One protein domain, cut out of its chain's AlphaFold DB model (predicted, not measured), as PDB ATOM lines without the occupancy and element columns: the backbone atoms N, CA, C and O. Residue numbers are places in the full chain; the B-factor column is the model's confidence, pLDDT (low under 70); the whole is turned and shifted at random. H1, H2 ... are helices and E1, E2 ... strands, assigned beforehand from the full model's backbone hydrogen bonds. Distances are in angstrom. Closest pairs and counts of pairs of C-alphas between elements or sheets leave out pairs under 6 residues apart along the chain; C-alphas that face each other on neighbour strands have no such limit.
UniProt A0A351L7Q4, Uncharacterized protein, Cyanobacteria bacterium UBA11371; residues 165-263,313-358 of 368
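This is residues 165 to 263 and 313 to 358 of the 368 residues of an uncharacterized protein of Cyanobacteria bacterium UBA11371 (UniProt A0A351L7Q4). A strongly twisted wall of four strands, E3, E2, E1 and E6, has the helix H4 running across one of its faces, and of the named elements H4 has its centre nearest to the mean of the C-alphas. The helical hairpin H2 and H3 lies towards one end of the longest axis; towards the other end are H5, which meets the first residues of H4 at a near right angle, and the small strand hairpin E4 and E5. The printed part has 145 residues, with five named helices and six named strands in the order E1, H1, H2, H3, E2, E3, H4, H5, E4, E5, E6. The larger sheet, E3, E2, E1, E6, is mixed, the smaller antiparallel, and the class is mixed, helices and strands. The whole is compact, with a radius of gyration of the C-alphas of 15.5 A and spans of 43 by 30 by 30 A.

In the larger sheet, E1, residues 165 to 171, and E6, residues 351 to 357, are parallel neighbours at 28 degrees, with N 169 and O 354 at 2.8 A. E2, residues 213 to 219, is antiparallel to E1 at 145 degrees, with N 168 and O 215 at 2.7 A. E3, residues 226 to 229, forms a hairpin with E2, antiparallel at 122 degrees, with N 227 and O 218 at 2.9 A. E3 and E6 are the edge strands. H4, residues 237 to 250, is on this sheet at a height over the sheet of 8.2 A, making two layers, a helix on one face of a sheet. It lies over E1 and E6 and runs across the strands, at 89 degrees to E1 on the local plane; its closest C-alphas to E6 are those of Ala 246 and Gly 352, 4.7 A apart. H1, residues 173 to 177, only grazes the sheet. H3, residues 195 to 208, is close to H4 but not clearly touching, the closest C-alphas being those of Val 202 and Glu 250 at 7.3 A. H2, residues 184 to 190, touches H3 in a hairpin, opposite ways at a shallow tilt of 29 degrees, with the closest C-alphas those of Leu 188 and Leu 198 at 6.7 A; H3 touches H2 with residues 198 to 202 alone. H5, residues 314 to 328, touches H4 about perpendicular at 85 degrees, with the closest C-alphas those of Ser 238 and Leu 322 at 5.3 A; H4 touches H5 with residues 237 to 238 alone, and H5 touches H4 with residues 318 to 322 alone. E4, residues 338 to 341, and E5, residues 344 to 347, form a hairpin, antiparallel at 151 degrees, with N 344 and O 341 at 2.8 A. The C-alphas of Ser 323 in H5 and Phe 338 in E4, the closest of the two, are 7.8 A apart. H5 and E6 are apart. In H1, H2, H3, H4 and H5 every O i to N i+4 pair is within hydrogen-bond range.

E1 begins at C-alpha 165, (-33.626, -5.668, 51.849), and measures 18.9 A; E2 measures 18.8 A and E6 20.1 A. H3 is 20.3 A long, H4 20.0 A and H5 21.8 A. H4 begins at C-alpha 237, (-32.549, 8.809, 58.385), and E6 ends at C-alpha 357, (-51.935, -4.032, 50.797).

The two C-alphas farthest apart are those of Thr 191 and Ser 313, at 44.5 A. Residues 264 to 312 are not printed, and C-alphas 263 and 313 are 12.6 A apart across this cut, which falls in the link from H4 to H5. Of the links that are printed whole, none is long. Residues 251 to 263 hold no named element. The mean pLDDT of the printed part is 77.5; residues 175 to 192, 221 to 224, 263 and 332 to 336 are under 70.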
ATOM      1  N   LEU A 165     -32.926  -6.693  51.091       87.94
ATOM      2  CA  LEU A 165     -33.626  -5.668  51.849       87.94
ATOM      3  C   LEU A 165     -34.627  -4.973  50.930       87.94
ATOM      4  O   LEU A 165     -34.265  -4.445  49.883       87.94
ATOM      5  N   LEU A 166     -35.897  -4.965  51.321       89.38
ATOM      6  CA  LEU A 166     -36.968  -4.385  50.522       89.38
ATOM      7  C   LEU A 166     -37.618  -3.220  51.260       89.38
ATOM      8  O   LEU A 166     -38.022  -3.337  52.418       89.38
ATOM      9  N   ILE A 167     -37.761  -2.099  50.563       91.06
ATOM     10  CA  ILE A 167     -38.553  -0.966  51.025       91.06
ATOM     11  C   ILE A 167     -40.010  -1.214  50.662       91.06
ATOM     12  O   ILE A 167     -40.392  -1.281  49.496       91.06
ATOM     13  N   GLY A 168     -40.818  -1.395  51.695       87.81
ATOM     14  CA  GLY A 168     -42.244  -1.625  51.610       87.81
ATOM     15  C   GLY A 168     -43.022  -0.332  51.469       87.81
ATOM     16  O   GLY A 168     -42.905   0.545  52.324       87.81
ATOM     17  N   LEU A 169     -43.865  -0.258  50.444       86.75
ATOM     18  CA  LEU A 169     -44.789   0.839  50.190       86.75
ATOM     19  C   LEU A 169     -46.226   0.305  50.279       86.75
ATOM     20  O   LEU A 169     -46.685  -0.460  49.427       86.75
ATOM     21  N   GLY A 170     -46.911   0.675  51.355       84.44
ATOM     22  CA  GLY A 170     -48.284   0.290  51.650       84.44
ATOM     23  C   GLY A 170     -49.270   1.117  50.836       84.44
ATOM     24  O   GLY A 170     -49.223   2.348  50.869       84.44
ATOM     25  N   VAL A 171     -50.153   0.441  50.103       80.94
ATOM     26  CA  VAL A 171     -51.136   1.059  49.203       80.94
ATOM     27  C   VAL A 171     -52.512   0.416  49.361       80.94
ATOM     28  O   VAL A 171     -52.638  -0.709  49.853       80.94
ATOM     29  N   ASN A 172     -53.553   1.133  48.936       78.81
ATOM     30  CA  ASN A 172     -54.921   0.615  48.916       78.81
ATOM     31  C   ASN A 172     -54.989  -0.673  48.054       78.81
ATOM     32  O   ASN A 172     -54.424  -0.678  46.956       78.81
ATOM     33  N   PRO A 173     -55.666  -1.748  48.512       75.06
ATOM     34  CA  PRO A 173     -55.874  -2.977  47.741       75.06
ATOM     35  C   PRO A 173     -56.313  -2.776  46.283       75.06
ATOM     36  O   PRO A 173     -55.906  -3.544  45.416       75.06
ATOM     37  N   GLU A 174     -57.085  -1.732  45.978       70.44
ATOM     38  CA  GLU A 174     -57.504  -1.411  44.604       70.44
ATOM     39  C   GLU A 174     -56.318  -1.122  43.670       70.44
ATOM     40  O   GLU A 174     -56.323  -1.531  42.510       70.44
ATOM     41  N   VAL A 175     -55.249  -0.517  44.199       68.56
ATOM     42  CA  VAL A 175     -53.986  -0.283  43.480       68.56
ATOM     43  C   VAL A 175     -53.270  -1.606  43.180       68.56
ATOM     44  O   VAL A 175     -52.473  -1.672  42.254       68.56
ATOM     45  N   LEU A 176     -53.553  -2.678  43.927       66.94
ATOM     46  CA  LEU A 176     -52.948  -4.005  43.745       66.94
ATOM     47  C   LEU A 176     -53.804  -4.950  42.895       66.94
ATOM     48  O   LEU A 176     -53.255  -5.852  42.263       66.94
ATOM     49  N   ASN A 177     -55.125  -4.750  42.879       56.22
ATOM     50  CA  ASN A 177     -56.089  -5.612  42.191       56.22
ATOM     51  C   ASN A 177     -56.118  -5.410  40.662       56.22
ATOM     52  O   ASN A 177     -56.644  -6.260  39.948       56.22
ATOM     53  N   GLY A 178     -55.486  -4.354  40.135       51.91
ATOM     54  CA  GLY A 178     -55.065  -4.287  38.733       51.91
ATOM     55  C   GLY A 178     -53.737  -5.028  38.559       51.91
ATOM     56  O   GLY A 178     -52.718  -4.606  39.093       51.91
ATOM     57  N   SER A 179     -53.714  -6.144  37.841       51.31
ATOM     58  CA  SER A 179     -52.667  -7.183  37.856       51.31
ATOM     59  C   SER A 179     -51.253  -6.826  37.333       51.31
ATOM     60  O   SER A 179     -50.560  -7.707  36.839       51.31
ATOM     61  N   LYS A 180     -50.747  -5.592  37.492       50.81
ATOM     62  CA  LYS A 180     -49.351  -5.219  37.161       50.81
ATOM     63  C   LYS A 180     -48.455  -4.867  38.343       50.81
ATOM     64  O   LYS A 180     -47.246  -4.767  38.176       50.81
ATOM     65  N   TYR A 181     -48.999  -4.683  39.542       53.44
ATOM     66  CA  TYR A 181     -48.290  -3.906  40.567       53.44
ATOM     67  C   TYR A 181     -47.559  -4.726  41.633       53.44
ATOM     68  O   TYR A 181     -46.585  -4.243  42.204       53.44
ATOM     69  N   LYS A 182     -47.952  -5.985  41.871       55.09
ATOM     70  CA  LYS A 182     -47.417  -6.812  42.976       55.09
ATOM     71  C   LYS A 182     -45.888  -6.988  42.918       55.09
ATOM     72  O   LYS A 182     -45.249  -7.128  43.956       55.09
ATOM     73  N   ARG A 183     -45.321  -6.917  41.706       61.47
ATOM     74  CA  ARG A 183     -43.902  -6.690  41.392       61.47
ATOM     75  C   ARG A 183     -43.813  -5.970  40.044       61.47
ATOM     76  O   ARG A 183     -43.604  -6.626  39.028       61.47
ATOM     77  N   LEU A 184     -44.014  -4.648  40.032       62.94
ATOM     78  CA  LEU A 184     -44.144  -3.829  38.812       62.94
ATOM     79  C   LEU A 184     -43.168  -4.225  37.698       62.94
ATOM     80  O   LEU A 184     -43.582  -4.508  36.582       62.94
ATOM     81  N   ARG A 185     -41.877  -4.329  38.008       63.12
ATOM     82  CA  ARG A 185     -40.865  -4.696  37.017       63.12
ATOM     83  C   ARG A 185     -40.967  -6.142  36.532       63.12
ATOM     84  O   ARG A 185     -40.810  -6.393  35.343       63.12
ATOM     85  N   GLN A 186     -41.205  -7.090  37.438       62.59
ATOM     86  CA  GLN A 186     -41.328  -8.506  37.082       62.59
ATOM     87  C   GLN A 186     -42.560  -8.736  36.200       62.59
ATOM     88  O   GLN A 186     -42.455  -9.401  35.179       62.59
ATOM     89  N   CYS A 187     -43.677  -8.081  36.520       58.47
ATOM     90  CA  CYS A 187     -44.876  -8.147  35.697       58.47
ATOM     91  C   CYS A 187     -44.694  -7.450  34.340       58.47
ATOM     92  O   CYS A 187     -45.075  -7.997  33.311       58.47
ATOM     93  N   LEU A 188     -44.057  -6.275  34.295       59.44
ATOM     94  CA  LEU A 188     -43.808  -5.597  33.020       59.44
ATOM     95  C   LEU A 188     -42.827  -6.374  32.112       59.44
ATOM     96  O   LEU A 188     -42.935  -6.282  30.888       59.44
ATOM     97  N   LYS A 189     -41.894  -7.151  32.688       62.31
ATOM     98  CA  LYS A 189     -41.054  -8.107  31.943       62.31
ATOM     99  C   LYS A 189     -41.879  -9.259  31.365       62.31
ATOM    100  O   LYS A 189     -41.688  -9.615  30.210       62.31
ATOM    101  N   GLU A 190     -42.812  -9.804  32.143       63.56
ATOM    102  CA  GLU A 190     -43.727 -10.869  31.703       63.56
ATOM    103  C   GLU A 190     -44.659 -10.408  30.566       63.56
ATOM    104  O   GLU A 190     -45.073 -11.225  29.749       63.56
ATOM    105  N   THR A 191     -44.939  -9.103  30.446       61.72
ATOM    106  CA  THR A 191     -45.739  -8.536  29.343       61.72
ATOM    107  C   THR A 191     -44.932  -8.145  28.099       61.72
ATOM    108  O   THR A 191     -45.467  -7.453  27.238       61.72
ATOM    109  N   GLY A 192     -43.657  -8.538  27.996       60.75
ATOM    110  CA  GLY A 192     -42.832  -8.303  26.800       60.75
ATOM    111  C   GLY A 192     -42.380  -6.851  26.593       60.75
ATOM    112  O   GLY A 192     -42.024  -6.476  25.481       60.75
ATOM    113  N   THR A 193     -42.399  -6.025  27.643       70.56
ATOM    114  CA  THR A 193     -41.961  -4.620  27.570       70.56
ATOM    115  C   THR A 193     -40.443  -4.548  27.384       70.56
ATOM    116  O   THR A 193     -39.706  -5.237  28.095       70.56
ATOM    117  N   SER A 194     -39.960  -3.697  26.474       73.81
ATOM    118  CA  SER A 194     -38.518  -3.503  26.271       73.81
ATOM    119  C   SER A 194     -37.845  -2.905  27.515       73.81
ATOM    120  O   SER A 194     -38.468  -2.171  28.283       73.81
ATOM    121  N   GLU A 195     -36.553  -3.178  27.728       71.75
ATOM    122  CA  GLU A 195     -35.855  -2.719  28.941       71.75
ATOM    123  C   GLU A 195     -35.832  -1.192  29.116       71.75
ATOM    124  O   GLU A 195     -35.919  -0.699  30.238       71.75
ATOM    125  N   TYR A 196     -35.783  -0.436  28.021       72.50
ATOM    126  CA  TYR A 196     -35.816   1.027  28.059       72.50
ATOM    127  C   TYR A 196     -37.194   1.569  28.485       72.50
ATOM    128  O   TYR A 196     -37.306   2.475  29.315       72.50
ATOM    129  N   GLU A 197     -38.271   0.978  27.966       72.25
ATOM    130  CA  GLU A 197     -39.644   1.350  28.319       72.25
ATOM    131  C   GLU A 197     -40.005   0.938  29.753       72.25
ATOM    132  O   GLU A 197     -40.798   1.623  30.416       72.25
ATOM    133  N   LEU A 198     -39.400  -0.149  30.249       72.38
ATOM    134  CA  LEU A 198     -39.507  -0.593  31.638       72.38
ATOM    135  C   LEU A 198     -39.050   0.496  32.603       72.38
ATOM    136  O   LEU A 198     -39.822   0.898  33.475       72.38
ATOM    137  N   ASP A 199     -37.834   1.005  32.431       72.38
ATOM    138  CA  ASP A 199     -37.234   1.944  33.379       72.38
ATOM    139  C   ASP A 199     -37.996   3.287  33.386       72.38
ATOM    140  O   ASP A 199     -38.321   3.831  34.450       72.38
ATOM    141  N   GLY A 200     -38.421   3.775  32.212       76.00
ATOM    142  CA  GLY A 200     -39.270   4.968  32.097       76.00
ATOM    143  C   GLY A 200     -40.665   4.799  32.719       76.00
ATOM    144  O   GLY A 200     -41.258   5.755  33.235       76.00
ATOM    145  N   THR A 201     -41.208   3.583  32.709       74.25
ATOM    146  CA  THR A 201     -42.508   3.271  33.319       74.25
ATOM    147  C   THR A 201     -42.397   3.110  34.832       74.25
ATOM    148  O   THR A 201     -43.218   3.676  35.554       74.25
ATOM    149  N   VAL A 202     -41.349   2.443  35.324       75.94
ATOM    150  CA  VAL A 202     -41.044   2.328  36.760       75.94
ATOM    151  C   VAL A 202     -40.848   3.712  37.377       75.94
ATOM    152  O   VAL A 202     -41.483   4.024  38.385       75.94
ATOM    153  N   LYS A 203     -40.061   4.586  36.736       76.19
ATOM    154  CA  LYS A 203     -39.838   5.964  37.202       76.19
ATOM    155  C   LYS A 203     -41.142   6.760  37.310       76.19
ATOM    156  O   LYS A 203     -41.407   7.373  38.343       76.19
ATOM    157  N   ARG A 204     -41.984   6.729  36.267       78.62
ATOM    158  CA  ARG A 204     -43.291   7.416  36.270       78.62
ATOM    159  C   ARG A 204     -44.238   6.852  37.323       78.62
ATOM    160  O   ARG A 204     -44.972   7.619  37.938       78.62
ATOM    161  N   PHE A 205     -44.238   5.537  37.515       78.06
ATOM    162  CA  PHE A 205     -45.096   4.889  38.497       78.06
ATOM    163  C   PHE A 205     -44.691   5.251  39.925       78.06
ATOM    164  O   PHE A 205     -45.528   5.740  40.680       78.06
ATOM    165  N   LEU A 206     -43.413   5.085  40.280       76.81
ATOM    166  CA  LEU A 206     -42.913   5.415  41.616       76.81
ATOM    167  C   LEU A 206     -43.120   6.899  41.950       76.81
ATOM    168  O   LEU A 206     -43.498   7.211  43.072       76.81
ATOM    169  N   GLY A 207     -42.959   7.801  40.975       73.88
ATOM    170  CA  GLY A 207     -43.217   9.233  41.169       73.88
ATOM    171  C   GLY A 207     -44.694   9.603  41.368       73.88
ATOM    172  O   GLY A 207     -44.984  10.653  41.934       73.88
ATOM    173  N   LYS A 208     -45.634   8.763  40.916       74.94
ATOM    174  CA  LYS A 208     -47.085   8.969  41.089       74.94
ATOM    175  C   LYS A 208     -47.670   8.193  42.268       74.94
ATOM    176  O   LYS A 208     -48.816   8.437  42.642       74.94
ATOM    177  N   LEU A 209     -46.918   7.249  42.826       76.50
ATOM    178  CA  LEU A 209     -47.367   6.428  43.935       76.50
ATOM    179  C   LEU A 209     -47.532   7.294  45.189       76.50
ATOM    180  O   LEU A 209     -46.617   8.014  45.578       76.50
ATOM    181  N   GLN A 210     -48.690   7.190  45.836       75.19
ATOM    182  CA  GLN A 210     -48.988   7.858  47.104       75.19
ATOM    183  C   GLN A 210     -49.057   6.799  48.215       75.19
ATOM    184  O   GLN A 210     -50.154   6.358  48.569       75.19
ATOM    185  N   PRO A 211     -47.906   6.299  48.708       80.88
ATOM    186  CA  PRO A 211     -47.897   5.288  49.753       80.88
ATOM    187  C   PRO A 211     -48.444   5.872  51.055       80.88
ATOM    188  O   PRO A 211     -47.991   6.912  51.528       80.88
ATOM    189  N   THR A 212     -49.403   5.176  51.651       80.62
ATOM    190  CA  THR A 212     -50.033   5.552  52.926       80.62
ATOM    191  C   THR A 212     -49.311   4.951  54.126       80.62
ATOM    192  O   THR A 212     -49.459   5.427  55.247       80.62
ATOM    193  N   GLU A 213     -48.520   3.903  53.901       86.94
ATOM    194  CA  GLU A 213     -47.672   3.285  54.913       86.94
ATOM    195  C   GLU A 213     -46.309   2.948  54.297       86.94
ATOM    196  O   GLU A 213     -46.200   2.676  53.101       86.94
ATOM    197  N   LYS A 214     -45.253   2.985  55.107       89.50
ATOM    198  CA  LYS A 214     -43.892   2.637  54.702       89.50
ATOM    199  C   LYS A 214     -43.296   1.669  55.720       89.50
ATOM    200  O   LYS A 214     -43.559   1.793  56.916       89.50
ATOM    201  N   ALA A 215     -42.504   0.703  55.269       90.38
ATOM    202  CA  ALA A 215     -41.869  -0.284  56.143       90.38
ATOM    203  C   ALA A 215     -40.591  -0.860  55.523       90.38
ATOM    204  O   ALA A 215     -40.368  -0.738  54.324       90.38
ATOM    205  N   VAL A 216     -39.760  -1.510  56.337       89.75
ATOM    206  CA  VAL A 216     -38.633  -2.312  55.846       89.75
ATOM    207  C   VAL A 216     -38.994  -3.787  55.958       89.75
ATOM    208  O   VAL A 216     -39.462  -4.252  57.003       89.75
ATOM    209  N   PHE A 217     -38.756  -4.514  54.877       87.88
ATOM    210  CA  PHE A 217     -38.908  -5.955  54.785       87.88
ATOM    211  C   PHE A 217     -37.562  -6.600  54.489       87.88
ATOM    212  O   PHE A 217     -36.713  -6.023  53.810       87.88
ATOM    213  N   ILE A 218     -37.381  -7.816  54.986       84.88
ATOM    214  CA  ILE A 218     -36.205  -8.628  54.694       84.88
ATOM    215  C   ILE A 218     -36.685  -9.921  54.047       84.88
ATOM    216  O   ILE A 218     -37.501 -10.649  54.614       84.88
ATOM    217  N   GLU A 219     -36.190 -10.190  52.844       80.69
ATOM    218  CA  GLU A 219     -36.299 -11.495  52.201       80.69
ATOM    219  C   GLU A 219     -35.056 -12.296  52.584       80.69
ATOM    220  O   GLU A 219     -33.948 -12.025  52.114       80.69
ATOM    221  N   MET A 220     -35.230 -13.251  53.496       73.00
ATOM    222  CA  MET A 220     -34.133 -14.120  53.908       73.00
ATOM    223  C   MET A 220     -33.811 -15.150  52.816       73.00
ATOM    224  O   MET A 220     -34.721 -15.628  52.132       73.00
ATOM    225  N   PRO A 221     -32.543 -15.570  52.706       61.44
ATOM    226  CA  PRO A 221     -32.125 -16.674  51.848       61.44
ATOM    227  C   PRO A 221     -33.021 -17.909  51.966       61.44
ATOM    228  O   PRO A 221     -33.350 -18.339  53.073       61.44
ATOM    229  N   GLY A 222     -33.457 -18.462  50.830       52.44
ATOM    230  CA  GLY A 222     -34.319 -19.652  50.791       52.44
ATOM    231  C   GLY A 222     -35.761 -19.441  51.282       52.44
ATOM    232  O   GLY A 222     -36.536 -20.394  51.333       52.44
ATOM    233  N   SER A 223     -36.164 -18.212  51.626       57.28
ATOM    234  CA  SER A 223     -37.520 -17.878  52.074       57.28
ATOM    235  C   SER A 223     -38.206 -16.934  51.095       57.28
ATOM    236  O   SER A 223     -37.776 -15.804  50.916       57.28
ATOM    237  N   LYS A 224     -39.361 -17.342  50.554       61.75
ATOM    238  CA  LYS A 224     -40.260 -16.433  49.813       61.75
ATOM    239  C   LYS A 224     -41.078 -15.510  50.731       61.75
ATOM    240  O   LYS A 224     -41.850 -14.686  50.246       61.75
ATOM    241  N   LYS A 225     -40.986 -15.691  52.056       73.06
ATOM    242  CA  LYS A 225     -41.676 -14.844  53.039       73.06
ATOM    243  C   LYS A 225     -40.848 -13.599  53.323       73.06
ATOM    244  O   LYS A 225     -39.648 -13.708  53.564       73.06
ATOM    245  N   LEU A 226     -41.534 -12.461  53.330       79.38
ATOM    246  CA  LEU A 226     -40.983 -11.163  53.684       79.38
ATOM    247  C   LEU A 226     -41.221 -10.899  55.167       79.38
ATOM    248  O   LEU A 226     -42.369 -10.804  55.604       79.38
ATOM    249  N   ASP A 227     -40.139 -10.760  55.924       78.50
ATOM    250  CA  ASP A 227     -40.205 -10.474  57.352       78.50
ATOM    251  C   ASP A 227     -40.210  -8.950  57.553       78.50
ATOM    252  O   ASP A 227     -39.232  -8.259  57.255       78.50
ATOM    253  N   ARG A 228     -41.338  -8.407  58.028       83.19
ATOM    254  CA  ARG A 228     -41.473  -6.979  58.355       83.19
ATOM    255  C   ARG A 228     -40.700  -6.679  59.638       83.19
ATOM    256  O   ARG A 228     -40.988  -7.274  60.674       83.19
ATOM    257  N   THR A 229     -39.773  -5.725  59.599       78.81
ATOM    258  CA  THR A 229     -39.016  -5.304  60.787       78.81
ATOM    259  C   THR A 229     -39.452  -3.929  61.286       78.81
ATOM    260  O   THR A 229     -39.602  -2.984  60.516       78.81
ATOM    261  N   SER A 230     -39.630  -3.802  62.603       74.81
ATOM    262  CA  SER A 230     -39.902  -2.531  63.289       74.81
ATOM    263  C   SER A 230     -38.627  -1.778  63.690       74.81
ATOM    264  O   SER A 230     -38.702  -0.678  64.234       74.81
ATOM    265  N   SER A 231     -37.444  -2.353  63.430       76.50
ATOM    266  CA  SER A 231     -36.160  -1.806  63.895       76.50
ATOM    267  C   SER A 231     -35.726  -0.533  63.159       76.50
ATOM    268  O   SER A 231     -34.950   0.253  63.702       76.50
ATOM    269  N   ILE A 232     -36.216  -0.319  61.934       85.50
ATOM    270  CA  ILE A 232     -35.946   0.875  61.127       85.50
ATOM    271  C   ILE A 232     -37.272   1.600  60.920       85.50
ATOM    272  O   ILE A 232     -38.162   1.098  60.234       85.50
ATOM    273  N   LYS A 233     -37.416   2.772  61.545       85.19
ATOM    274  CA  LYS A 233     -38.660   3.544  61.486       85.19
ATOM    275  C   LYS A 233     -38.786   4.305  60.161       85.19
ATOM    276  O   LYS A 233     -37.765   4.809  59.690       85.19
ATOM    277  N   PRO A 234     -39.994   4.460  59.595       85.75
ATOM    278  CA  PRO A 234     -40.197   5.138  58.309       85.75
ATOM    279  C   PRO A 234     -39.756   6.605  58.257       85.75
ATOM    280  O   PRO A 234     -39.398   7.107  57.201       85.75
ATOM    281  N   ASP A 235     -39.772   7.285  59.400       82.44
ATOM    282  CA  ASP A 235     -39.361   8.679  59.582       82.44
ATOM    283  C   ASP A 235     -37.857   8.830  59.888       82.44
ATOM    284  O   ASP A 235     -37.361   9.936  60.112       82.44
ATOM    285  N   SER A 236     -37.111   7.723  59.938       85.38
ATOM    286  CA  SER A 236     -35.692   7.736  60.289       85.38
ATOM    287  C   SER A 236     -34.782   8.023  59.093       85.38
ATOM    288  O   SER A 236     -35.057   7.641  57.959       85.38
ATOM    289  N   GLN A 237     -33.615   8.604  59.377       84.75
ATOM    290  CA  GLN A 237     -32.549   8.809  58.385       84.75
ATOM    291  C   GLN A 237     -32.094   7.492  57.744       84.75
ATOM    292  O   GLN A 237     -31.848   7.437  56.544       84.75
ATOM    293  N   SER A 238     -32.033   6.412  58.529       89.25
ATOM    294  CA  SER A 238     -31.739   5.067  58.031       89.25
ATOM    295  C   SER A 238     -32.726   4.634  56.950       89.25
ATOM    296  O   SER A 238     -32.316   4.087  55.931       89.25
ATOM    297  N   PHE A 239     -34.019   4.900  57.154       90.25
ATOM    298  CA  PHE A 239     -35.046   4.588  56.169       90.25
ATOM    299  C   PHE A 239     -34.880   5.428  54.904       90.25
ATOM    300  O   PHE A 239     -34.887   4.869  53.816       90.25
ATOM    301  N   GLN A 240     -34.663   6.739  55.041       88.69
ATOM    302  CA  GLN A 240     -34.457   7.641  53.904       88.69
ATOM    303  C   GLN A 240     -33.282   7.198  53.018       88.69
ATOM    304  O   GLN A 240     -33.410   7.170  51.798       88.69
ATOM    305  N   ILE A 241     -32.155   6.805  53.622       91.19
ATOM    306  CA  ILE A 241     -30.990   6.290  52.887       91.19
ATOM    307  C   ILE A 241     -31.364   5.029  52.101       91.19
ATOM    308  O   ILE A 241     -31.096   4.939  50.905       91.19
ATOM    309  N   LEU A 242     -31.999   4.056  52.762       92.69
ATOM    310  CA  LEU A 242     -32.401   2.807  52.114       92.69
ATOM    311  C   LEU A 242     -33.460   3.038  51.026       92.69
ATOM    312  O   LEU A 242     -33.425   2.363  50.003       92.69
ATOM    313  N   GLU A 243     -34.368   3.995  51.218       90.31
ATOM    314  CA  GLU A 243     -35.382   4.389  50.237       90.31
ATOM    315  C   GLU A 243     -34.749   4.986  48.978       90.31
ATOM    316  O   GLU A 243     -35.080   4.543  47.879       90.31
ATOM    317  N   ILE A 244     -33.799   5.917  49.118       90.12
ATOM    318  CA  ILE A 244     -33.064   6.489  47.978       90.12
ATOM    319  C   ILE A 244     -32.342   5.380  47.206       90.12
ATOM    320  O   ILE A 244     -32.479   5.279  45.986       90.12
ATOM    321  N   LEU A 245     -31.609   4.513  47.908       92.19
ATOM    322  CA  LEU A 245     -30.858   3.423  47.282       92.19
ATOM    323  C   LEU A 245     -31.784   2.402  46.598       92.19
ATOM    324  O   LEU A 245     -31.490   1.954  45.492       92.19
ATOM    325  N   ALA A 246     -32.922   2.064  47.211       89.62
ATOM    326  CA  ALA A 246     -33.913   1.172  46.616       89.62
ATOM    327  C   ALA A 246     -34.557   1.787  45.364       89.62
ATOM    328  O   ALA A 246     -34.723   1.095  44.363       89.62
ATOM    329  N   GLN A 247     -34.862   3.089  45.374       86.06
ATOM    330  CA  GLN A 247     -35.361   3.793  44.191       86.06
ATOM    331  C   GLN A 247     -34.333   3.800  43.055       86.06
ATOM    332  O   GLN A 247     -34.705   3.544  41.909       86.06
ATOM    333  N   ARG A 248     -33.050   4.044  43.361       87.62
ATOM    334  CA  ARG A 248     -31.960   3.982  42.372       87.62
ATOM    335  C   ARG A 248     -31.815   2.578  41.780       87.62
ATOM    336  O   ARG A 248     -31.762   2.429  40.562       87.62
ATOM    337  N   SER A 249     -31.880   1.550  42.630       87.38
ATOM    338  CA  SER A 249     -31.878   0.136  42.221       87.38
ATOM    339  C   SER A 249     -33.023  -0.192  41.249       87.38
ATOM    340  O   SER A 249     -32.793  -0.731  40.163       87.38
ATOM    341  N   GLU A 250     -34.261   0.205  41.572       82.81
ATOM    342  CA  GLU A 250     -35.421  -0.015  40.693       82.81
ATOM    343  C   GLU A 250     -35.299   0.731  39.353       82.81
ATOM    344  O   GLU A 250     -35.745   0.224  38.323       82.81
ATOM    345  N   GLN A 251     -34.652   1.899  39.349       80.12
ATOM    346  CA  GLN A 251     -34.436   2.741  38.166       80.12
ATOM    347  C   GLN A 251     -33.173   2.382  37.360       80.12
ATOM    348  O   GLN A 251     -32.905   3.059  36.369       80.12
ATOM    349  N   ARG A 252     -32.396   1.360  37.765       77.00
ATOM    350  CA  ARG A 252     -31.079   1.014  37.176       77.00
ATOM    351  C   ARG A 252     -30.089   2.185  37.110       77.00
ATOM    352  O   ARG A 252     -29.184   2.193  36.280       77.00
ATOM    353  N   SER A 253     -30.236   3.165  37.993       82.00
ATOM    354  CA  SER A 253     -29.209   4.182  38.175       82.00
ATOM    355  C   SER A 253     -28.124   3.676  39.122       82.00
ATOM    356  O   SER A 253     -28.246   2.608  39.730       82.00
ATOM    357  N   GLU A 254     -27.033   4.429  39.221       85.25
ATOM    358  CA  GLU A 254     -25.929   4.082  40.103       85.25
ATOM    359  C   GLU A 254     -26.417   3.995  41.557       85.25
ATOM    360  O   GLU A 254     -26.931   4.961  42.125       85.25
ATOM    361  N   VAL A 255     -26.319   2.800  42.146       90.12
ATOM    362  CA  VAL A 255     -26.832   2.517  43.493       90.12
ATOM    363  C   VAL A 255     -25.805   2.973  44.516       90.12
ATOM    364  O   VAL A 255     -25.105   2.183  45.137       90.12
ATOM    365  N   GLU A 256     -25.697   4.276  44.682       91.19
ATOM    366  CA  GLU A 256     -24.869   4.896  45.705       91.19
ATOM    367  C   GLU A 256     -25.585   6.084  46.323       91.19
ATOM    368  O   GLU A 256     -26.638   6.498  45.845       91.19
ATOM    369  N   ILE A 257     -25.058   6.596  47.426       89.56
ATOM    370  CA  ILE A 257     -25.537   7.819  48.063       89.56
ATOM    371  C   ILE A 257     -24.343   8.698  48.410       89.56
ATOM    372  O   ILE A 257     -23.402   8.243  49.064       89.56
ATOM    373  N   CYS A 258     -24.388   9.948  47.974       87.81
ATOM    374  CA  CYS A 258     -23.365  10.953  48.239       87.81
ATOM    375  C   CYS A 258     -23.912  12.025  49.195       87.81
ATOM    376  O   CYS A 258     -25.120  12.115  49.419       87.81
ATOM    377  N   GLU A 259     -23.047  12.875  49.756       81.38
ATOM    378  CA  GLU A 259     -23.478  13.944  50.681       81.38
ATOM    379  C   GLU A 259     -24.534  14.881  50.068       81.38
ATOM    380  O   GLU A 259     -25.463  15.294  50.753       81.38
ATOM    381  N   GLN A 260     -24.451  15.156  48.763       80.12
ATOM    382  CA  GLN A 260     -25.428  15.986  48.046       80.12
ATOM    383  C   GLN A 260     -26.846  15.392  48.012       80.12
ATOM    384  O   GLN A 260     -27.824  16.133  47.974       80.12
ATOM    385  N   ASP A 261     -26.957  14.062  48.064       78.31
ATOM    386  CA  ASP A 261     -28.234  13.340  48.063       78.31
ATOM    387  C   ASP A 261     -28.860  13.294  49.466       78.31
ATOM    388  O   ASP A 261     -30.040  12.976  49.644       78.31
ATOM    389  N   TYR A 262     -28.051  13.575  50.490       76.12
ATOM    390  CA  TYR A 262     -28.417  13.425  51.884       76.12
ATOM    391  C   TYR A 262     -28.895  14.754  52.477       76.12
ATOM    392  O   TYR A 262     -28.162  15.501  53.126       76.12
ATOM    393  N   HIS A 263     -30.182  15.046  52.290       66.69
ATOM    394  CA  HIS A 263     -30.802  16.222  52.894       66.69
ATOM    395  C   HIS A 263     -31.031  16.025  54.396       66.69
ATOM    396  O   HIS A 263     -31.971  15.360  54.835       66.69
ATOM    397  N   SER A 313     -18.114  13.738  58.150       70.44
ATOM    398  CA  SER A 313     -19.244  13.808  57.218       70.44
ATOM    399  C   SER A 313     -20.534  13.286  57.881       70.44
ATOM    400  O   SER A 313     -20.529  12.264  58.579       70.44
ATOM    401  N   ARG A 314     -21.652  14.005  57.716       77.69
ATOM    402  CA  ARG A 314     -22.930  13.648  58.361       77.69
ATOM    403  C   ARG A 314     -23.487  12.360  57.772       77.69
ATOM    404  O   ARG A 314     -24.009  11.530  58.523       77.69
ATOM    405  N   LEU A 315     -23.315  12.168  56.466       81.88
ATOM    406  CA  LEU A 315     -23.646  10.920  55.796       81.88
ATOM    407  C   LEU A 315     -22.809   9.760  56.343       81.88
ATOM    408  O   LEU A 315     -23.369   8.713  56.647       81.88
ATOM    409  N   LYS A 316     -21.504   9.951  56.590       83.62
ATOM    410  CA  LYS A 316     -20.638   8.922  57.197       83.62
ATOM    411  C   LYS A 316     -21.191   8.412  58.530       83.62
ATOM    412  O   LYS A 316     -21.251   7.205  58.762       83.62
ATOM    413  N   VAL A 317     -21.633   9.324  59.400       80.75
ATOM    414  CA  VAL A 317     -22.242   8.969  60.694       80.75
ATOM    415  C   VAL A 317     -23.566   8.226  60.497       80.75
ATOM    416  O   VAL A 317     -23.828   7.237  61.187       80.75
ATOM    417  N   ALA A 318     -24.397   8.670  59.553       83.88
ATOM    418  CA  ALA A 318     -25.668   8.023  59.246       83.88
ATOM    419  C   ALA A 318     -25.474   6.601  58.683       83.88
ATOM    420  O   ALA A 318     -26.121   5.668  59.157       83.88
ATOM    421  N   ILE A 319     -24.518   6.409  57.768       86.56
ATOM    422  CA  ILE A 319     -24.140   5.103  57.207       86.56
ATOM    423  C   ILE A 319     -23.603   4.169  58.289       86.56
ATOM    424  O   ILE A 319     -23.958   2.989  58.312       86.56
ATOM    425  N   HIS A 320     -22.802   4.675  59.230       82.19
ATOM    426  CA  HIS A 320     -22.327   3.866  60.351       82.19
ATOM    427  C   HIS A 320     -23.489   3.366  61.226       82.19
ATOM    428  O   HIS A 320     -23.573   2.174  61.528       82.19
ATOM    429  N   ARG A 321     -24.433   4.248  61.586       83.69
ATOM    430  CA  ARG A 321     -25.629   3.881  62.369       83.69
ATOM    431  C   ARG A 321     -26.519   2.886  61.629       83.69
ATOM    432  O   ARG A 321     -26.956   1.902  62.226       83.69
ATOM    433  N   LEU A 322     -26.750   3.119  60.338       88.25
ATOM    434  CA  LEU A 322     -27.488   2.200  59.479       88.25
ATOM    435  C   LEU A 322     -26.797   0.831  59.438       88.25
ATOM    436  O   LEU A 322     -27.448  -0.183  59.661       88.25
ATOM    437  N   SER A 323     -25.476   0.793  59.261       82.25
ATOM    438  CA  SER A 323     -24.700  -0.453  59.252       82.25
ATOM    439  C   SER A 323     -24.889  -1.250  60.542       82.25
ATOM    440  O   SER A 323     -25.149  -2.448  60.490       82.25
ATOM    441  N   GLN A 324     -24.846  -0.598  61.709       77.38
ATOM    442  CA  GLN A 324     -25.108  -1.270  62.986       77.38
ATOM    443  C   GLN A 324     -26.530  -1.849  63.074       77.38
ATOM    444  O   GLN A 324     -26.716  -2.938  63.619       77.38
ATOM    445  N   GLN A 325     -27.541  -1.146  62.552       81.38
ATOM    446  CA  GLN A 325     -28.916  -1.656  62.501       81.38
ATOM    447  C   GLN A 325     -29.032  -2.864  61.564       81.38
ATOM    448  O   GLN A 325     -29.630  -3.869  61.937       81.38
ATOM    449  N   LEU A 326     -28.410  -2.803  60.387       82.12
ATOM    450  CA  LEU A 326     -28.417  -3.880  59.395       82.12
ATOM    451  C   LEU A 326     -27.693  -5.145  59.883       82.12
ATOM    452  O   LEU A 326     -28.168  -6.251  59.634       82.12
ATOM    453  N   VAL A 327     -26.601  -5.001  60.642       72.62
ATOM    454  CA  VAL A 327     -25.916  -6.134  61.293       72.62
ATOM    455  C   VAL A 327     -26.848  -6.841  62.279       72.62
ATOM    456  O   VAL A 327     -26.932  -8.066  62.276       72.62
ATOM    457  N   LYS A 328     -27.602  -6.089  63.094       73.00
ATOM    458  CA  LYS A 328     -28.591  -6.671  64.025       73.00
ATOM    459  C   LYS A 328     -29.712  -7.414  63.297       73.00
ATOM    460  O   LYS A 328     -30.292  -8.339  63.855       73.00
ATOM    461  N   LEU A 329     -29.999  -7.005  62.065       73.69
ATOM    462  CA  LEU A 329     -30.981  -7.621  61.177       73.69
ATOM    463  C   LEU A 329     -30.397  -8.767  60.330       73.69
ATOM    464  O   LEU A 329     -31.090  -9.280  59.458       73.69
ATOM    465  N   ASN A 330     -29.148  -9.179  60.583       70.00
ATOM    466  CA  ASN A 330     -28.427 -10.221  59.844       70.00
ATOM    467  C   ASN A 330     -28.280  -9.949  58.335       70.00
ATOM    468  O   ASN A 330     -28.134 -10.886  57.555       70.00
ATOM    469  N   VAL A 331     -28.285  -8.681  57.906       73.25
ATOM    470  CA  VAL A 331     -28.138  -8.322  56.482       73.25
ATOM    471  C   VAL A 331     -26.698  -8.529  55.992       73.25
ATOM    472  O   VAL A 331     -26.467  -8.873  54.836       73.25
ATOM    473  N   GLY A 332     -25.712  -8.355  56.872       67.56
ATOM    474  CA  GLY A 332     -24.301  -8.523  56.541       67.56
ATOM    475  C   GLY A 332     -23.373  -8.180  57.703       67.56
ATOM    476  O   GLY A 332     -23.818  -7.946  58.825       67.56
ATOM    477  N   THR A 333     -22.071  -8.170  57.424       58.22
ATOM    478  CA  THR A 333     -20.995  -7.965  58.402       58.22
ATOM    479  C   THR A 333     -20.693  -6.485  58.658       58.22
ATOM    480  O   THR A 333     -20.726  -5.681  57.715       58.22
ATOM    481  N   PRO A 334     -20.323  -6.106  59.900       55.53
ATOM    482  CA  PRO A 334     -19.810  -4.769  60.184       55.53
ATOM    483  C   PRO A 334     -18.635  -4.430  59.253       55.53
ATOM    484  O   PRO A 334     -17.737  -5.243  59.066       55.53
ATOM    485  N   GLY A 335     -18.657  -3.248  58.633       57.66
ATOM    486  CA  GLY A 335     -17.574  -2.771  57.759       57.66
ATOM    487  C   GLY A 335     -17.588  -3.290  56.316       57.66
ATOM    488  O   GLY A 335     -16.803  -2.812  55.509       57.66
ATOM    489  N   GLN A 336     -18.486  -4.215  55.962       68.56
ATOM    490  CA  GLN A 336     -18.612  -4.724  54.586       68.56
ATOM    491  C   GLN A 336     -19.960  -4.405  53.942       68.56
ATOM    492  O   GLN A 336     -20.160  -4.750  52.786       68.56
ATOM    493  N   LEU A 337     -20.885  -3.774  54.669       78.81
ATOM    494  CA  LEU A 337     -22.222  -3.429  54.172       78.81
ATOM    495  C   LEU A 337     -22.209  -2.298  53.142       78.81
ATOM    496  O   LEU A 337     -23.064  -2.280  52.261       78.81
ATOM    497  N   PHE A 338     -21.242  -1.388  53.247       85.75
ATOM    498  CA  PHE A 338     -21.070  -0.276  52.322       85.75
ATOM    499  C   PHE A 338     -19.603  -0.159  51.925       85.75
ATOM    500  O   PHE A 338     -18.735  -0.115  52.796       85.75
ATOM    501  N   SER A 339     -19.333  -0.076  50.626       84.12
ATOM    502  CA  SER A 339     -18.057   0.420  50.114       84.12
ATOM    503  C   SER A 339     -18.134   1.937  49.990       84.12
ATOM    504  O   SER A 339     -19.156   2.462  49.543       84.12
ATOM    505  N   SER A 340     -17.076   2.637  50.388       83.50
ATOM    506  CA  SER A 340     -16.977   4.088  50.236       83.50
ATOM    507  C   SER A 340     -15.972   4.441  49.151       83.50
ATOM    508  O   SER A 340     -14.826   4.002  49.243       83.50
ATOM    509  N   ASP A 341     -16.376   5.275  48.201       77.19
ATOM    510  CA  ASP A 341     -15.480   5.883  47.219       77.19
ATOM    511  C   ASP A 341     -15.806   7.375  47.090       77.19
ATOM    512  O   ASP A 341     -16.973   7.750  47.042       77.19
ATOM    513  N   GLN A 342     -14.785   8.233  47.150       76.25
ATOM    514  CA  GLN A 342     -14.895   9.702  47.055       76.25
ATOM    515  C   GLN A 342     -16.004  10.368  47.911       76.25
ATOM    516  O   GLN A 342     -16.526  11.425  47.569       76.25
ATOM    517  N   GLY A 343     -16.360   9.786  49.063       74.19
ATOM    518  CA  GLY A 343     -17.417  10.316  49.943       74.19
ATOM    519  C   GLY A 343     -18.843   9.873  49.582       74.19
ATOM    520  O   GLY A 343     -19.791  10.268  50.264       74.19
ATOM    521  N   CYS A 344     -18.983   9.014  48.576       84.38
ATOM    522  CA  CYS A 344     -20.198   8.292  48.229       84.38
ATOM    523  C   CYS A 344     -20.157   6.867  48.800       84.38
ATOM    524  O   CYS A 344     -19.090   6.277  48.985       84.38
ATOM    525  N   TYR A 345     -21.328   6.314  49.112       88.31
ATOM    526  CA  TYR A 345     -21.471   5.002  49.739       88.31
ATOM    527  C   TYR A 345     -22.340   4.090  48.884       88.31
ATOM    528  O   TYR A 345     -23.494   4.409  48.600       88.31
ATOM    529  N   ARG A 346     -21.802   2.922  48.534       89.44
ATOM    530  CA  ARG A 346     -22.467   1.896  47.727       89.44
ATOM    531  C   ARG A 346     -22.769   0.664  48.583       89.44
ATOM    532  O   ARG A 346     -21.850   0.156  49.229       89.44
ATOM    533  N   PRO A 347     -24.021   0.178  48.632       90.19
ATOM    534  CA  PRO A 347     -24.368  -1.020  49.381       90.19
ATOM    535  C   PRO A 347     -23.793  -2.263  48.695       90.19
ATOM    536  O   PRO A 347     -23.740  -2.356  47.472       90.19
ATOM    537  N   THR A 348     -23.385  -3.253  49.486       82.44
ATOM    538  CA  THR A 348     -22.876  -4.548  48.987       82.44
ATOM    539  C   THR A 348     -23.926  -5.667  49.028       82.44
ATOM    540  O   THR A 348     -23.622  -6.837  48.754       82.44
ATOM    541  N   PHE A 349     -25.155  -5.308  49.396       82.81
ATOM    542  CA  PHE A 349     -26.324  -6.166  49.548       82.81
ATOM    543  C   PHE A 349     -27.436  -5.731  48.589       82.81
ATOM    544  O   PHE A 349     -27.466  -4.586  48.133       82.81
ATOM    545  N   ASP A 350     -28.358  -6.647  48.309       83.62
ATOM    546  CA  ASP A 350     -29.437  -6.403  47.359       83.62
ATOM    547  C   ASP A 350     -30.544  -5.555  47.988       83.62
ATOM    548  O   ASP A 350     -30.971  -5.786  49.125       83.62
ATOM    549  N   LEU A 351     -31.035  -4.599  47.202       87.69
ATOM    550  CA  LEU A 351     -32.066  -3.640  47.577       87.69
ATOM    551  C   LEU A 351     -33.157  -3.578  46.509       87.69
ATOM    552  O   LEU A 351     -32.870  -3.676  45.315       87.69
ATOM    553  N   GLY A 352     -34.398  -3.361  46.931       86.88
ATOM    554  CA  GLY A 352     -35.523  -3.157  46.018       86.88
ATOM    555  C   GLY A 352     -36.759  -2.608  46.713       86.88
ATOM    556  O   GLY A 352     -36.739  -2.316  47.911       86.88
ATOM    557  N   ILE A 353     -37.845  -2.469  45.957       86.12
ATOM    558  CA  ILE A 353     -39.130  -1.973  46.459       86.12
ATOM    559  C   ILE A 353     -40.183  -3.083  46.396       86.12
ATOM    560  O   ILE A 353     -40.262  -3.842  45.431       86.12
ATOM    561  N   VAL A 354     -41.031  -3.166  47.422       83.56
ATOM    562  CA  VAL A 354     -42.196  -4.056  47.448       83.56
ATOM    563  C   VAL A 354     -43.464  -3.274  47.769       83.56
ATOM    564  O   VAL A 354     -43.490  -2.464  48.692       83.56
ATOM    565  N   LEU A 355     -44.534  -3.527  47.018       81.75
ATOM    566  CA  LEU A 355     -45.855  -2.988  47.327       81.75
ATOM    567  C   LEU A 355     -46.637  -3.989  48.174       81.75
ATOM    568  O   LEU A 355     -46.613  -5.190  47.893       81.75
ATOM    569  N   TYR A 356     -47.361  -3.506  49.179       79.50
ATOM    570  CA  TYR A 356     -48.224  -4.357  49.996       79.50
ATOM    571  C   TYR A 356     -49.563  -3.683  50.299       79.50
ATOM    572  O   TYR A 356     -49.677  -2.458  50.303       79.50
ATOM    573  N   ALA A 357     -50.592  -4.507  50.499       79.56
ATOM    574  CA  ALA A 357     -51.935  -4.032  50.797       79.56
ATOM    575  C   ALA A 357     -51.986  -3.545  52.244       79.56
ATOM    576  O   ALA A 357     -51.614  -4.292  53.151       79.56
ATOM    577  N   ILE A 358     -52.474  -2.326  52.455       81.69
ATOM    578  CA  ILE A 358     -52.866  -1.884  53.793       81.69
ATOM    579  C   ILE A 358     -54.293  -2.346  54.089       81.69
ATOM    580  O   ILE A 358     -55.172  -2.267  53.228       81.69
TER     581      ILE A 358